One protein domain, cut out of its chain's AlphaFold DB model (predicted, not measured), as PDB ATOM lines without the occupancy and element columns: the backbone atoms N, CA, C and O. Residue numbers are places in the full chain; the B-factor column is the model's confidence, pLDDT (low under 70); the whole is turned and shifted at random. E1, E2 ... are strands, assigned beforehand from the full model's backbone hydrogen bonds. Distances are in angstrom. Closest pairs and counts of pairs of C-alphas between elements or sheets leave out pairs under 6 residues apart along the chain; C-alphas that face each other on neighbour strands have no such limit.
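What this domain is: This is residues 2 to 65 of the 197 residues of an uncharacterized protein of Moorea producens JHB (UniProt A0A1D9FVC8). The printed part is a single sheet of six strands laid side by side in chain order, E1 to E6, the chain folding back on itself at each step; the outline of the whole is flat, and both faces of the sheet are bare of helices. The first residues, before E1, run out past the sheet as a tail. The sheet is twisted and wholly antiparallel, a meander, each strand the antiparallel neighbour of the one before. There are 64 printed residues with six named strands and no named helix, class all strand. The whole is only just compact, close to loose, with a radius of gyration of the C-alphas of 12.9 A and spans of 41 by 33 by 11 A.

How they stand to each other: Start at E1, residues 7 to 11, an edge strand, and E2, residues 15 to 20: they form a hairpin at 171 degrees, with N 8 and O 19 2.8 A apart. E2 and E3, residues 27 to 32, form the next hairpin; look for N 18 and O 29, 2.8 A apart. E3 and E4, residues 41 to 45, form a hairpin with N 30 and O 43 at 2.8 A. E4 and E5, residues 50 to 54, form a hairpin with N 53 and O 42 at 2.8 A. E5 and the other edge strand, E6, residues 57 to 62, form the last hairpin at 165 degrees, with N 59 and O 52 at 2.8 A. These N and O pairs are within hydrogen-bond range. E1 and E6 are apart.

Where its parts are: Find C-alpha 7 at (39.414, 15.583, 24.133); from there E1 runs 12.9 A to C-alpha 11. E2 measures 16.5 A and E3 17.0 A, beginning at C-alpha 27 (31.858, 17.087, 29.943). E4 measures 13.9 A, E5 13.8 A and E6 14.6 A, ending at C-alpha 62 (23.682, 17.185, 42.089).

The domain as a whole: The two C-alphas farthest apart are those of Leu 2 and Ser 38, 41.4 A. The printed part has no cut and no long link. The mean pLDDT of the printed part is 91.5; look at residues 2 to 5 for the values under 70.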
ATOM      1  N   LEU A   2      29.942  17.651  11.119       49.81
ATOM      2  CA  LEU A   2      29.988  17.345  12.552       49.81
ATOM      3  C   LEU A   2      31.382  17.750  13.037       49.81
ATOM      4  O   LEU A   2      32.368  17.341  12.421       49.81
ATOM      5  N   ASP A   3      31.462  18.604  14.055       61.22
ATOM      6  CA  ASP A   3      32.745  18.923  14.678       61.22
ATOM      7  C   ASP A   3      33.395  17.612  15.142       61.22
ATOM      8  O   ASP A   3      32.711  16.802  15.775       61.22
ATOM      9  N   PRO A   4      34.676  17.354  14.811       62.75
ATOM     10  CA  PRO A   4      35.325  16.126  15.232       62.75
ATOM     11  C   PRO A   4      35.292  16.048  16.754       62.75
ATOM     12  O   PRO A   4      35.544  17.047  17.437       62.75
ATOM     13  N   GLU A   5      34.955  14.872  17.272       68.56
ATOM     14  CA  GLU A   5      34.968  14.632  18.705       68.56
ATOM     15  C   GLU A   5      36.392  14.880  19.233       68.56
ATOM     16  O   GLU A   5      37.379  14.390  18.677       68.56
ATOM     17  N   LYS A   6      36.516  15.725  20.256       84.69
ATOM     18  CA  LYS A   6      37.787  16.226  20.780       84.69
ATOM     19  C   LYS A   6      37.839  16.025  22.282       84.69
ATOM     20  O   LYS A   6      36.893  16.337  23.003       84.69
ATOM     21  N   VAL A   7      39.005  15.582  22.731       91.31
ATOM     22  CA  VAL A   7      39.414  15.583  24.133       91.31
ATOM     23  C   VAL A   7      40.564  16.576  24.265       91.31
ATOM     24  O   VAL A   7      41.545  16.492  23.526       91.31
ATOM     25  N   GLN A   8      40.439  17.530  25.179       94.12
ATOM     26  CA  GLN A   8      41.478  18.497  25.522       94.12
ATOM     27  C   GLN A   8      41.900  18.266  26.967       94.12
ATOM     28  O   GLN A   8      41.051  18.215  27.856       94.12
ATOM     29  N   VAL A   9      43.205  18.134  27.196       95.31
ATOM     30  CA  VAL A   9      43.773  17.886  28.523       95.31
ATOM     31  C   VAL A   9      44.842  18.929  28.815       95.31
ATOM     32  O   VAL A   9      45.789  19.083  28.043       95.31
ATOM     33  N   PHE A  10      44.710  19.608  29.950       96.31
ATOM     34  CA  PHE A  10      45.728  20.490  30.514       96.31
ATOM     35  C   PHE A  10      46.219  19.865  31.815       96.31
ATOM     36  O   PHE A  10      45.418  19.572  32.702       96.31
ATOM     37  N   LYS A  11      47.527  19.628  31.929       97.19
ATOM     38  CA  LYS A  11      48.103  18.886  33.052       97.19
ATOM     39  C   LYS A  11      49.335  19.582  33.619       97.19
ATOM     40  O   LYS A  11      50.197  20.030  32.867       97.19
ATOM     41  N   THR A  12      49.408  19.628  34.943       97.12
ATOM     42  CA  THR A  12      50.602  19.967  35.730       97.12
ATOM     43  C   THR A  12      51.028  18.750  36.560       97.12
ATOM     44  O   THR A  12      50.418  17.683  36.459       97.12
ATOM     45  N   ASP A  13      52.043  18.900  37.414       95.00
ATOM     46  CA  ASP A  13      52.551  17.809  38.256       95.00
ATOM     47  C   ASP A  13      51.512  17.215  39.222       95.00
ATOM     48  O   ASP A  13      51.694  16.091  39.675       95.00
ATOM     49  N   GLY A  14      50.413  17.915  39.522       96.62
ATOM     50  CA  GLY A  14      49.358  17.383  40.395       96.62
ATOM     51  C   GLY A  14      47.948  17.891  40.112       96.62
ATOM     52  O   GLY A  14      47.075  17.694  40.947       96.62
ATOM     53  N   ILE A  15      47.711  18.550  38.973       98.12
ATOM     54  CA  ILE A  15      46.377  18.996  38.545       98.12
ATOM     55  C   ILE A  15      46.154  18.543  37.104       98.12
ATOM     56  O   ILE A  15      46.985  18.818  36.237       98.12
ATOM     57  N   THR A  16      45.022  17.899  36.839       97.94
ATOM     58  CA  THR A  16      44.562  17.548  35.492       97.94
ATOM     59  C   THR A  16      43.209  18.205  35.242       97.94
ATOM     60  O   THR A  16      42.277  18.031  36.018       97.94
ATOM     61  N   PHE A  17      43.086  18.935  34.140       97.88
ATOM     62  CA  PHE A  17      41.832  19.480  33.630       97.88
ATOM     63  C   PHE A  17      41.530  18.812  32.289       97.88
ATOM     64  O   PHE A  17      42.352  18.878  31.375       97.88
ATOM     65  N   THR A  18      40.362  18.188  32.161       96.25
ATOM     66  CA  THR A  18      39.921  17.496  30.944       96.25
ATOM     67  C   THR A  18      38.592  18.070  30.470       96.25
ATOM     68  O   THR A  18      37.633  18.101  31.232       96.25
ATOM     69  N   LEU A  19      38.527  18.482  29.205       95.94
ATOM     70  CA  LEU A  19      37.295  18.840  28.504       95.94
ATOM     71  C   LEU A  19      37.103  17.861  27.343       95.94
ATOM     72  O   LEU A  19      37.964  17.770  26.467       95.94
ATOM     73  N   SER A  20      35.993  17.131  27.320       93.56
ATOM     74  CA  SER A  20      35.725  16.107  26.307       93.56
ATOM     75  C   SER A  20      34.288  16.191  25.809       93.56
ATOM     76  O   SER A  20      33.360  16.435  26.574       93.56
ATOM     77  N   ASN A  21      34.083  15.967  24.514       90.25
ATOM     78  CA  ASN A  21      32.763  15.674  23.948       90.25
ATOM     79  C   ASN A  21      32.687  14.242  23.370       90.25
ATOM     80  O   ASN A  21      31.741  13.932  22.646       90.25
ATOM     81  N   PHE A  22      33.661  13.383  23.696       83.81
ATOM     82  CA  PHE A  22      33.842  12.046  23.128       83.81
ATOM     83  C   PHE A  22      33.335  10.942  24.064       83.81
ATOM     84  O   PHE A  22      33.690  10.898  25.243       83.81
ATOM     85  N   GLY A  23      32.563   9.997  23.518       79.75
ATOM     86  CA  GLY A  23      32.221   8.742  24.195       79.75
ATOM     87  C   GLY A  23      31.592   8.918  25.584       79.75
ATOM     88  O   GLY A  23      30.642   9.682  25.745       79.75
ATOM     89  N   THR A  24      32.117   8.184  26.570       74.19
ATOM     90  CA  THR A  24      31.646   8.159  27.969       74.19
ATOM     91  C   THR A  24      32.344   9.176  28.875       74.19
ATOM     92  O   THR A  24      32.088   9.188  30.071       74.19
ATOM     93  N   THR A  25      33.258   9.998  28.349       75.88
ATOM     94  CA  THR A  25      33.992  11.011  29.134       75.88
ATOM     95  C   THR A  25      33.485  12.422  28.867       75.88
ATOM     96  O   THR A  25      34.204  13.387  29.102       75.88
ATOM     97  N   LYS A  26      32.271  12.553  28.324       91.50
ATOM     98  CA  LYS A  26      31.685  13.844  27.964       91.50
ATOM     99  C   LYS A  26      31.592  14.767  29.175       91.50
ATOM    100  O   LYS A  26      31.154  14.356  30.240       91.50
ATOM    101  N   GLY A  27      31.937  16.029  28.952       94.81
ATOM    102  CA  GLY A  27      31.858  17.087  29.943       94.81
ATOM    103  C   GLY A  27      33.226  17.581  30.407       94.81
ATOM    104  O   GLY A  27      34.193  17.611  29.639       94.81
ATOM    105  N   LEU A  28      33.270  18.040  31.655       96.50
ATOM    106  CA  LEU A  28      34.424  18.659  32.295       96.50
ATOM    107  C   LEU A  28      34.845  17.836  33.514       96.50
ATOM    108  O   LEU A  28      34.029  17.534  34.381       96.50
ATOM    109  N   THR A  29      36.136  17.535  33.623       96.38
ATOM    110  CA  THR A  29      36.727  16.888  34.801       96.38
ATOM    111  C   THR A  29      37.932  17.675  35.294       96.38
ATOM    112  O   THR A  29      38.813  18.030  34.508       96.38
ATOM    113  N   ILE A  30      37.995  17.911  36.601       97.50
ATOM    114  CA  ILE A  30      39.160  18.463  37.292       97.50
ATOM    115  C   ILE A  30      39.612  17.443  38.331       97.50
ATOM    116  O   ILE A  30      38.841  17.084  39.215       97.50
ATOM    117  N   GLU A  31      40.858  16.998  38.240       96.75
ATOM    118  CA  GLU A  31      41.499  16.110  39.207       96.75
ATOM    119  C   GLU A  31      42.670  16.841  39.866       96.75
ATOM    120  O   GLU A  31      43.491  17.456  39.183       96.75
ATOM    121  N   VAL A  32      42.763  16.758  41.191       98.00
ATOM    122  CA  VAL A  32      43.905  17.244  41.969       98.00
ATOM    123  C   VAL A  32      44.472  16.066  42.749       98.00
ATOM    124  O   VAL A  32      43.756  15.433  43.518       98.00
ATOM    125  N   ALA A  33      45.751  15.763  42.557       96.88
ATOM    126  CA  ALA A  33      46.420  14.595  43.122       96.88
ATOM    127  C   ALA A  33      47.807  14.962  43.676       96.88
ATOM    128  O   ALA A  33      48.176  16.136  43.789       96.88
ATOM    129  N   LYS A  34      48.601  13.952  44.048       96.38
ATOM    130  CA  LYS A  34      49.994  14.154  44.473       96.38
ATOM    131  C   LYS A  34      50.800  14.822  43.344       96.38
ATOM    132  O   LYS A  34      50.599  14.446  42.194       96.38
ATOM    133  N   PRO A  35      51.719  15.757  43.654       96.81
ATOM    134  CA  PRO A  35      52.144  16.179  44.991       96.81
ATOM    135  C   PRO A  35      51.307  17.319  45.603       96.81
ATOM    136  O   PRO A  35      51.609  17.741  46.715       96.81
ATOM    137  N   VAL A  36      50.280  17.830  44.915       97.50
ATOM    138  CA  VAL A  36      49.494  18.999  45.359       97.50
ATOM    139  C   VAL A  36      48.623  18.666  46.572       97.50
ATOM    140  O   VAL A  36      48.533  19.459  47.506       97.50
ATOM    141  N   VAL A  37      48.016  17.478  46.581       96.69
ATOM    142  CA  VAL A  37      47.227  16.955  47.707       96.69
ATOM    143  C   VAL A  37      47.628  15.518  48.031       96.69
ATOM    144  O   VAL A  37      48.046  14.755  47.160       96.69
ATOM    145  N   SER A  38      47.498  15.128  49.300       94.38
ATOM    146  CA  SER A  38      47.742  13.749  49.746       94.38
ATOM    147  C   SER A  38      46.606  12.801  49.355       94.38
ATOM    148  O   SER A  38      46.874  11.672  48.940       94.38
ATOM    149  N   ASN A  39      45.369  13.291  49.463       93.12
ATOM    150  CA  ASN A  39      44.128  12.614  49.108       93.12
ATOM    151  C   ASN A  39      43.592  13.210  47.799       93.12
ATOM    152  O   ASN A  39      43.359  14.419  47.770       93.12
ATOM    153  N   PRO A  40      43.409  12.412  46.732       95.31
ATOM    154  CA  PRO A  40      42.927  12.924  45.455       95.31
ATOM    155  C   PRO A  40      41.551  13.590  45.568       95.31
ATOM    156  O   PRO A  40      40.663  13.069  46.242       95.31
ATOM    157  N   LEU A  41      41.370  14.716  44.886       97.00
ATOM    158  CA  LEU A  41      40.097  15.424  44.760       97.00
ATOM    159  C   LEU A  41      39.645  15.390  43.302       97.00
ATOM    160  O   LEU A  41      40.466  15.544  42.396       97.00
ATOM    161  N   THR A  42      38.344  15.236  43.068       96.56
ATOM    162  CA  THR A  42      37.777  15.241  41.714       96.56
ATOM    163  C   THR A  42      36.499  16.071  41.667       96.56
ATOM    164  O   THR A  42      35.660  15.968  42.557       96.56
ATOM    165  N   LEU A  43      36.357  16.893  40.629       97.44
ATOM    166  CA  LEU A  43      35.129  17.600  40.272       97.44
ATOM    167  C   LEU A  43      34.737  17.190  38.850       97.44
ATOM    168  O   LEU A  43      35.546  17.328  37.930       97.44
ATOM    169  N   VAL A  44      33.512  16.705  38.677       96.44
ATOM    170  CA  VAL A  44      32.967  16.247  37.392       96.44
ATOM    171  C   VAL A  44      31.705  17.036  37.065       96.44
ATOM    172  O   VAL A  44      30.854  17.221  37.931       96.44
ATOM    173  N   PHE A  45      31.594  17.478  35.815       97.38
ATOM    174  CA  PHE A  45      30.359  17.941  35.191       97.38
ATOM    175  C   PHE A  45      30.118  17.067  33.964       97.38
ATOM    176  O   PHE A  45      30.930  17.112  33.038       97.38
ATOM    177  N   ASP A  46      29.035  16.304  33.937       95.19
ATOM    178  CA  ASP A  46      28.682  15.405  32.836       95.19
ATOM    179  C   ASP A  46      27.163  15.417  32.568       95.19
ATOM    180  O   ASP A  46      26.446  16.328  32.988       95.19
ATOM    181  N   ASP A  47      26.665  14.440  31.813       93.56
ATOM    182  CA  ASP A  47      25.236  14.273  31.536       93.56
ATOM    183  C   ASP A  47      24.426  13.764  32.741       93.56
ATOM    184  O   ASP A  47      23.202  13.915  32.760       93.56
ATOM    185  N   ASN A  48      25.091  13.222  33.763       93.50
ATOM    186  CA  ASN A  48      24.482  12.775  35.015       93.50
ATOM    187  C   ASN A  48      24.372  13.914  36.040       93.50
ATOM    188  O   ASN A  48      23.537  13.847  36.947       93.50
ATOM    189  N   GLY A  49      25.184  14.965  35.892       95.88
ATOM    190  CA  GLY A  49      25.089  16.207  36.648       95.88
ATOM    191  C   GLY A  49      26.445  16.713  37.129       95.88
ATOM    192  O   GLY A  49      27.370  16.888  36.340       95.88
ATOM    193  N   ILE A  50      26.541  17.019  38.424       97.75
ATOM    194  CA  ILE A  50      27.754  17.547  39.060       97.75
ATOM    195  C   ILE A  50      28.140  16.647  40.229       97.75
ATOM    196  O   ILE A  50      27.307  16.370  41.094       97.75
ATOM    197  N   GLU A  51      29.410  16.253  40.306       96.94
ATOM    198  CA  GLU A  51      29.948  15.479  41.425       96.94
ATOM    199  C   GLU A  51      31.249  16.084  41.967       96.94
ATOM    200  O   GLU A  51      32.164  16.394  41.207       96.94
ATOM    201  N   ILE A  52      31.339  16.210  43.295       97.12
ATOM    202  CA  ILE A  52      32.568  16.528  44.029       97.12
ATOM    203  C   ILE A  52      32.955  15.312  44.866       97.12
ATOM    204  O   ILE A  52      32.191  14.861  45.724       97.12
ATOM    205  N   ASN A  53      34.170  14.821  44.658       94.38
ATOM    206  CA  ASN A  53      34.696  13.620  45.284       94.38
ATOM    207  C   ASN A  53      36.019  13.907  46.014       94.38
ATOM    208  O   ASN A  53      36.869  14.653  45.520       94.38
ATOM    209  N   ASN A  54      36.198  13.300  47.187       92.75
ATOM    210  CA  ASN A  54      37.443  13.298  47.949       92.75
ATOM    211  C   ASN A  54      37.843  11.856  48.255       92.75
ATOM    212  O   ASN A  54      37.223  11.184  49.077       92.75
ATOM    213  N   ASN A  55      38.901  11.386  47.600       89.69
ATOM    214  CA  ASN A  55      39.464  10.054  47.782       89.69
ATOM    215  C   ASN A  55      38.449   8.918  47.555       89.69
ATOM    216  O   ASN A  55      38.289   8.029  48.390       89.69
ATOM    217  N   SER A  56      37.746   8.958  46.422       79.81
ATOM    218  CA  SER A  56      36.650   8.041  46.060       79.81
ATOM    219  C   SER A  56      35.435   8.087  46.994       79.81
ATOM    220  O   SER A  56      34.547   7.246  46.876       79.81
ATOM    221  N   LYS A  57      35.348   9.083  47.884       84.38
ATOM    222  CA  LYS A  57      34.146   9.376  48.665       84.38
ATOM    223  C   LYS A  57      33.458  10.584  48.053       84.38
ATOM    224  O   LYS A  57      34.003  11.690  48.069       84.38
ATOM    225  N   THR A  58      32.274  10.374  47.493       77.75
ATOM    226  CA  THR A  58      31.424  11.473  47.038       77.75
ATOM    227  C   THR A  58      31.088  12.341  48.250       77.75
ATOM    228  O   THR A  58      30.672  11.824  49.283       77.75
ATOM    229  N   ILE A  59      31.329  13.647  48.150       91.31
ATOM    230  CA  ILE A  59      30.971  14.624  49.190       91.31
ATOM    231  C   ILE A  59      29.673  15.323  48.811       91.31
ATOM    232  O   ILE A  59      28.845  15.586  49.678       91.31
ATOM    233  N   ALA A  60      29.513  15.635  47.525       97.25
ATOM    234  CA  ALA A  60      28.335  16.297  46.997       97.25
ATOM    235  C   ALA A  60      28.017  15.783  45.593       97.25
ATOM    236  O   ALA A  60      28.913  15.690  44.751       97.25
ATOM    237  N   LYS A  61      26.740  15.501  45.336       97.06
ATOM    238  CA  LYS A  61      26.230  15.099  44.028       97.06
ATOM    239  C   LYS A  61      24.930  15.831  43.726       97.06
ATOM    240  O   LYS A  61      24.011  15.827  44.539       97.06
ATOM    241  N   LEU A  62      24.865  16.482  42.572       98.12
ATOM    242  CA  LEU A  62      23.682  17.185  42.089       98.12
ATOM    243  C   LEU A  62      23.273  16.544  40.768       98.12
ATOM    244  O   LEU A  62      24.042  16.570  39.811       98.12
ATOM    245  N   THR A  63      22.072  15.981  40.721       97.12
ATOM    246  CA  THR A  63      21.488  15.350  39.533       97.12
ATOM    247  C   THR A  63      20.133  15.983  39.217       97.12
ATOM    248  O   THR A  63      19.659  16.862  39.939       97.12
ATOM    249  N   GLY A  64      19.477  15.531  38.146       95.94
ATOM    250  CA  GLY A  64      18.094  15.928  37.861       95.94
ATOM    251  C   GLY A  64      17.074  15.439  38.898       95.94
ATOM    252  O   GLY A  64      15.984  15.996  38.984       95.94
ATOM    253  N   GLU A  65      17.415  14.419  39.690       96.75
ATOM    254  CA  GLU A  65      16.493  13.774  40.634       96.75
ATOM    255  C   GLU A  65      16.804  14.113  42.094       96.75
ATOM    256  O   GLU A  65      15.899  14.141  42.934       96.75
TER     257      GLU A  65